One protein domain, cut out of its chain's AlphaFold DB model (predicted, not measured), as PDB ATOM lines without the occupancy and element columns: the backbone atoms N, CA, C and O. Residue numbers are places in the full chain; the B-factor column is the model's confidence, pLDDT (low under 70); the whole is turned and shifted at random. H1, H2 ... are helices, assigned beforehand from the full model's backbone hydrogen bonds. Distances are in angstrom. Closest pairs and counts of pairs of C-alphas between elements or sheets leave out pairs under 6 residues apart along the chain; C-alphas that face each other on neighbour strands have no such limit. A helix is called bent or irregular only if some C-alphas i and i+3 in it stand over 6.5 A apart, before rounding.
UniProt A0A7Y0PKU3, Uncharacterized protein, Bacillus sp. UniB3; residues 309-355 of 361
ATOM      1  N   ILE A 309      13.188 -17.244 -32.917       86.88
ATOM      2  CA  ILE A 309      13.319 -16.022 -32.107       86.88
ATOM      3  C   ILE A 309      13.694 -16.276 -30.646       86.88
ATOM      4  O   ILE A 309      14.421 -15.474 -30.063       86.88
ATOM      5  N   ASN A 310      13.228 -17.383 -30.061       87.75
ATOM      6  CA  ASN A 310      13.379 -17.649 -28.629       87.75
ATOM      7  C   ASN A 310      14.493 -18.649 -28.315       87.75
ATOM      8  O   ASN A 310      14.939 -18.711 -27.173       87.75
ATOM      9  N   ILE A 311      14.957 -19.421 -29.305       90.75
ATOM     10  CA  ILE A 311      16.013 -20.422 -29.110       90.75
ATOM     11  C   ILE A 311      17.218 -20.100 -29.994       90.75
ATOM     12  O   ILE A 311      18.290 -19.792 -29.477       90.75
ATOM     13  N   ILE A 312      17.059 -20.109 -31.321       92.12
ATOM     14  CA  ILE A 312      18.200 -19.978 -32.247       92.12
ATOM     15  C   ILE A 312      18.860 -18.600 -32.118       92.12
ATOM     16  O   ILE A 312      20.052 -18.512 -31.834       92.12
ATOM     17  N   LEU A 313      18.114 -17.507 -32.289       90.06
ATOM     18  CA  LEU A 313      18.680 -16.157 -32.237       90.06
ATOM     19  C   LEU A 313      19.359 -15.850 -30.892       90.06
ATOM     20  O   LEU A 313      20.465 -15.301 -30.904       90.06
ATOM     21  N   PRO A 314      18.790 -16.220 -29.728       89.69
ATOM     22  CA  PRO A 314      19.474 -16.063 -28.456       89.69
ATOM     23  C   PRO A 314      20.794 -16.827 -28.359       89.69
ATOM     24  O   PRO A 314      21.765 -16.249 -27.875       89.69
ATOM     25  N   ILE A 315      20.855 -18.061 -28.861       91.25
ATOM     26  CA  ILE A 315      22.068 -18.889 -28.827       91.25
ATOM     27  C   ILE A 315      23.155 -18.328 -29.752       91.25
ATOM     28  O   ILE A 315      24.302 -18.179 -29.336       91.25
ATOM     29  N   PHE A 316      22.812 -17.994 -30.997       89.62
ATOM     30  CA  PHE A 316      23.810 -17.657 -32.018       89.62
ATOM     31  C   PHE A 316      24.193 -16.176 -32.054       89.62
ATOM     32  O   PHE A 316      25.302 -15.842 -32.463       89.62
ATOM     33  N   SER A 317      23.313 -15.268 -31.624       89.94
ATOM     34  CA  SER A 317      23.587 -13.830 -31.718       89.94
ATOM     35  C   SER A 317      24.823 -13.357 -30.944       89.94
ATOM     36  O   SER A 317      25.511 -12.502 -31.492       89.94
ATOM     37  N   PRO A 318      25.140 -13.843 -29.723       88.69
ATOM     38  CA  PRO A 318      26.363 -13.440 -29.026       88.69
ATOM     39  C   PRO A 318      27.625 -13.878 -29.774       88.69
ATOM     40  O   PRO A 318      28.523 -13.070 -29.974       88.69
ATOM     41  N   ILE A 319      27.640 -15.126 -30.257       89.25
ATOM     42  CA  ILE A 319      28.764 -15.709 -31.005       89.25
ATOM     43  C   ILE A 319      29.023 -14.897 -32.273       89.25
ATOM     44  O   ILE A 319      30.148 -14.518 -32.576       89.25
ATOM     45  N   ILE A 320      27.962 -14.600 -33.021       88.44
ATOM     46  CA  ILE A 320      28.082 -13.863 -34.277       88.44
ATOM     47  C   ILE A 320      28.502 -12.415 -34.008       88.44
ATOM     48  O   ILE A 320      29.365 -11.896 -34.709       88.44
ATOM     49  N   ARG A 321      27.977 -11.781 -32.957       89.19
ATOM     50  CA  ARG A 321      28.415 -10.439 -32.568       89.19
ATOM     51  C   ARG A 321      29.907 -10.395 -32.233       89.19
ATOM     52  O   ARG A 321      30.564  -9.439 -32.603       89.19
ATOM     53  N   GLU A 322      30.458 -11.421 -31.599       88.81
ATOM     54  CA  GLU A 322      31.892 -11.473 -31.296       88.81
ATOM     55  C   GLU A 322      32.763 -11.640 -32.554       88.81
ATOM     56  O   GLU A 322      33.828 -11.038 -32.654       88.81
ATOM     57  N   VAL A 323      32.303 -12.416 -33.541       90.56
ATOM     58  CA  VAL A 323      33.091 -12.718 -34.749       90.56
ATOM     59  C   VAL A 323      33.003 -11.615 -35.807       90.56
ATOM     60  O   VAL A 323      33.993 -11.339 -36.482       90.56
ATOM     61  N   ILE A 324      31.826 -11.010 -35.995       89.62
ATOM     62  CA  ILE A 324      31.569 -10.065 -37.097       89.62
ATOM     63  C   ILE A 324      31.048  -8.692 -36.646       89.62
ATOM     64  O   ILE A 324      30.714  -7.880 -37.501       89.62
ATOM     65  N   ASP A 325      30.958  -8.427 -35.336       87.94
ATOM     66  CA  ASP A 325      30.437  -7.180 -34.734       87.94
ATOM     67  C   ASP A 325      29.019  -6.786 -35.194       87.94
ATOM     68  O   ASP A 325      28.617  -5.623 -35.189       87.94
ATOM     69  N   ILE A 326      28.211  -7.779 -35.589       86.00
ATOM     70  CA  ILE A 326      26.810  -7.586 -35.976       86.00
ATOM     71  C   ILE A 326      25.888  -8.134 -34.890       86.00
ATOM     72  O   ILE A 326      25.904  -9.323 -34.567       86.00
ATOM     73  N   ASP A 327      24.999  -7.279 -34.386       84.88
ATOM     74  CA  ASP A 327      23.934  -7.686 -33.472       84.88
ATOM     75  C   ASP A 327      22.718  -8.220 -34.250       84.88
ATOM     76  O   ASP A 327      21.811  -7.486 -34.661       84.88
ATOM     77  N   LEU A 328      22.708  -9.536 -34.474       84.50
ATOM     78  CA  LEU A 328      21.626 -10.223 -35.181       84.50
ATOM     79  C   LEU A 328      20.265 -10.089 -34.495       84.50
ATOM     80  O   LEU A 328      19.251 -10.012 -35.190       84.50
ATOM     81  N   ARG A 329      20.214 -10.050 -33.155       84.31
ATOM     82  CA  ARG A 329      18.948  -9.843 -32.435       84.31
ATOM     83  C   ARG A 329      18.383  -8.469 -32.750       84.31
ATOM     84  O   ARG A 329      17.205  -8.373 -33.088       84.31
ATOM     85  N   PHE A 330      19.211  -7.425 -32.674       85.00
ATOM     86  CA  PHE A 330      18.791  -6.072 -33.024       85.00
ATOM     87  C   PHE A 330      18.280  -6.015 -34.466       85.00
ATOM     88  O   PHE A 330      17.176  -5.530 -34.711       85.00
ATOM     89  N   PHE A 331      19.033  -6.580 -35.413       84.88
ATOM     90  CA  PHE A 331      18.659  -6.528 -36.824       84.88
ATOM     91  C   PHE A 331      17.343  -7.264 -37.110       84.88
ATOM     92  O   PHE A 331      16.479  -6.768 -37.839       84.88
ATOM     93  N   PHE A 332      17.159  -8.430 -36.490       84.94
ATOM     94  CA  PHE A 332      15.949  -9.225 -36.650       84.94
ATOM     95  C   PHE A 332      14.727  -8.516 -36.057       84.94
ATOM     96  O   PHE A 332      13.708  -8.350 -36.730       84.94
ATOM     97  N   TYR A 333      14.823  -8.058 -34.807       81.44
ATOM     98  CA  TYR A 333      13.685  -7.457 -34.123       81.44
ATOM     99  C   TYR A 333      13.320  -6.077 -34.673       81.44
ATOM    100  O   TYR A 333      12.129  -5.783 -34.760       81.44
ATOM    101  N   GLN A 334      14.303  -5.255 -35.044       82.19
ATOM    102  CA  GLN A 334      14.055  -3.885 -35.491       82.19
ATOM    103  C   GLN A 334      13.679  -3.815 -36.973       82.19
ATOM    104  O   GLN A 334      12.749  -3.088 -37.329       82.19
ATOM    105  N   TYR A 335      14.371  -4.565 -37.837       84.62
ATOM    106  CA  TYR A 335      14.206  -4.441 -39.288       84.62
ATOM    107  C   TYR A 335      13.429  -5.600 -39.896       84.62
ATOM    108  O   TYR A 335      12.489  -5.361 -40.649       84.62
ATOM    109  N   PHE A 336      13.781  -6.849 -39.572       83.88
ATOM    110  CA  PHE A 336      13.154  -8.002 -40.222       83.88
ATOM    111  C   PHE A 336      11.685  -8.156 -39.817       83.88
ATOM    112  O   PHE A 336      10.811  -8.220 -40.679       83.88
ATOM    113  N   GLN A 337      11.391  -8.143 -38.513       80.19
ATOM    114  CA  GLN A 337      10.017  -8.277 -38.034       80.19
ATOM    115  C   GLN A 337       9.145  -7.099 -38.478       80.19
ATOM    116  O   GLN A 337       8.087  -7.321 -39.064       80.19
ATOM    117  N   THR A 338       9.607  -5.860 -38.284       81.38
ATOM    118  CA  THR A 338       8.915  -4.656 -38.776       81.38
ATOM    119  C   THR A 338       8.694  -4.724 -40.289       81.38
ATOM    120  O   THR A 338       7.605  -4.421 -40.772       81.38
ATOM    121  N   GLY A 339       9.692  -5.200 -41.040       85.06
ATOM    122  CA  GLY A 339       9.611  -5.412 -42.481       85.06
ATOM    123  C   GLY A 339       8.513  -6.398 -42.879       85.06
ATOM    124  O   GLY A 339       7.747  -6.103 -43.795       85.06
ATOM    125  N   ILE A 340       8.371  -7.523 -42.168       82.00
ATOM    126  CA  ILE A 340       7.277  -8.480 -42.395       82.00
ATOM    127  C   ILE A 340       5.918  -7.813 -42.169       82.00
ATOM    128  O   ILE A 340       5.031  -7.954 -43.011       82.00
ATOM    129  N   VAL A 341       5.746  -7.064 -41.074       79.00
ATOM    130  CA  VAL A 341       4.477  -6.369 -40.786       79.00
ATOM    131  C   VAL A 341       4.129  -5.388 -41.907       79.00
ATOM    132  O   VAL A 341       3.003  -5.394 -42.410       79.00
ATOM    133  N   CYS A 342       5.106  -4.597 -42.357       85.12
ATOM    134  CA  CYS A 342       4.943  -3.682 -43.485       85.12
ATOM    135  C   CYS A 342       4.572  -4.421 -44.779       85.12
ATOM    136  O   CYS A 342       3.648  -4.007 -45.475       85.12
ATOM    137  N   LEU A 343       5.244  -5.533 -45.094       88.12
ATOM    138  CA  LEU A 343       4.943  -6.338 -46.281       88.12
ATOM    139  C   LEU A 343       3.524  -6.911 -46.239       88.12
ATOM    140  O   LEU A 343       2.816  -6.827 -47.241       88.12
ATOM    141  N   VAL A 344       3.078  -7.441 -45.095       83.69
ATOM    142  CA  VAL A 344       1.709  -7.957 -44.922       83.69
ATOM    143  C   VAL A 344       0.678  -6.855 -45.171       83.69
ATOM    144  O   VAL A 344      -0.299  -7.085 -45.884       83.69
ATOM    145  N   LEU A 345       0.912  -5.648 -44.651       83.38
ATOM    146  CA  LEU A 345       0.034  -4.497 -44.869       83.38
ATOM    147  C   LEU A 345       0.006  -4.050 -46.334       83.38
ATOM    148  O   LEU A 345      -1.074  -3.833 -46.880       83.38
ATOM    149  N   ILE A 346       1.167  -3.948 -46.987       89.88
ATOM    150  CA  ILE A 346       1.261  -3.549 -48.398       89.88
ATOM    151  C   ILE A 346       0.561  -4.579 -49.287       89.88
ATOM    152  O   ILE A 346      -0.277  -4.218 -50.113       89.88
ATOM    153  N   ILE A 347       0.859  -5.868 -49.104       90.69
ATOM    154  CA  ILE A 347       0.256  -6.951 -49.890       90.69
ATOM    155  C   ILE A 347      -1.254  -7.011 -49.644       90.69
ATOM    156  O   ILE A 347      -2.022  -7.101 -50.604       90.69
ATOM    157  N   GLY A 348      -1.690  -6.916 -48.383       84.44
ATOM    158  CA  GLY A 348      -3.106  -6.885 -48.014       84.44
ATOM    159  C   GLY A 348      -3.841  -5.694 -48.628       84.44
ATOM    160  O   GLY A 348      -4.894  -5.870 -49.241       84.44
ATOM    161  N   GLY A 349      -3.250  -4.498 -48.553       85.88
ATOM    162  CA  GLY A 349      -3.782  -3.279 -49.162       85.88
ATOM    163  C   GLY A 349      -3.904  -3.390 -50.683       85.88
ATOM    164  O   GLY A 349      -4.969  -3.125 -51.236       85.88
ATOM    165  N   ILE A 350      -2.862  -3.877 -51.366       93.12
ATOM    166  CA  ILE A 350      -2.894  -4.124 -52.818       93.12
ATOM    167  C   ILE A 350      -3.971  -5.157 -53.178       93.12
ATOM    168  O   ILE A 350      -4.650  -5.011 -54.196       93.12
ATOM    169  N   HIS A 351      -4.145  -6.206 -52.369       87.62
ATOM    170  CA  HIS A 351      -5.165  -7.224 -52.610       87.62
ATOM    171  C   HIS A 351      -6.586  -6.655 -52.490       87.62
ATOM    172  O   HIS A 351      -7.416  -6.906 -53.362       87.62
ATOM    173  N   LEU A 352      -6.848  -5.832 -51.468       84.19
ATOM    174  CA  LEU A 352      -8.121  -5.125 -51.285       84.19
ATOM    175  C   LEU A 352      -8.420  -4.164 -52.447       84.19
ATOM    176  O   LEU A 352      -9.550  -4.126 -52.932       84.19
ATOM    177  N   LEU A 353      -7.404  -3.453 -52.950       89.62
ATOM    178  CA  LEU A 353      -7.537  -2.537 -54.092       89.62
ATOM    179  C   LEU A 353      -7.926  -3.240 -55.401       89.62
ATOM    180  O   LEU A 353      -8.541  -2.619 -56.265       89.62
ATOM    181  N   LYS A 354      -7.594  -4.526 -55.569       89.12
ATOM    182  CA  LYS A 354      -7.917  -5.268 -56.800       89.12
ATOM    183  C   LYS A 354      -9.414  -5.555 -56.967       89.12
ATOM    184  O   LYS A 354      -9.831  -5.781 -58.101       89.12
ATOM    185  N   GLY A 355     -10.204  -5.498 -55.888       70.38
ATOM    186  CA  GLY A 355     -11.653  -5.720 -55.897       70.38
ATOM    187  C   GLY A 355     -12.064  -7.140 -56.315       70.38
ATOM    188  O   GLY A 355     -11.423  -7.814 -57.122       70.38
TER     189      GLY A 355
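What this domain is: This is residues 309 to 355 of the 361 residues of an uncharacterized protein of Bacillus sp. UniB3 (UniProt A0A7Y0PKU3). A long helix, H2, meets the middle of a shorter, kinked helix, H1, with its first residues, making a corner from which residues 334 to 355, of which 334 to 353 belong to H2, stick out as a free arm. That arm makes most of the length. The printed part has 47 residues with two named helices, H1 then H2, and no named strand; its class is all helix. It is extended, with a radius of gyration of the C-alphas of 15.5 A and spans of 50 by 19 by 10 A.

How they stand to each other: H2, residues 328 to 353, touches H1, residues 309 to 324, with residues 328 to 329 alone. Their closest C-alphas, those of Leu 328 and Ser 317, are 5.4 A apart. They run opposite ways at a steep tilt of 56 degrees. O i to N i+4 pairs within hydrogen-bond range number 20 of 22 in H2 and 8 of 12 in H1.

Where its parts are: H2 measures 35.6 A from C-alpha 328 at (21.626, -10.223, -35.181) to C-alpha 353 at (-7.537, -2.537, -54.092). It is neither bent nor irregular, but only just: C-alphas 334 and 337 are 6.5 A apart. H1 measures 19.8 A and begins with C-alpha 309 at (13.319, -16.022, -32.107). It has a kink of 36 degrees near residue 318 and is only just irregular, with C-alphas 315 and 318 6.9 A apart.

The domain as a whole: The two C-alphas farthest apart, those of Glu 322 and Gly 355, are 50.3 A apart. The link from H1 to H2 is tight, and the printed part has no cut. The mean pLDDT of the printed part is 86.4, and no printed residue is under 70.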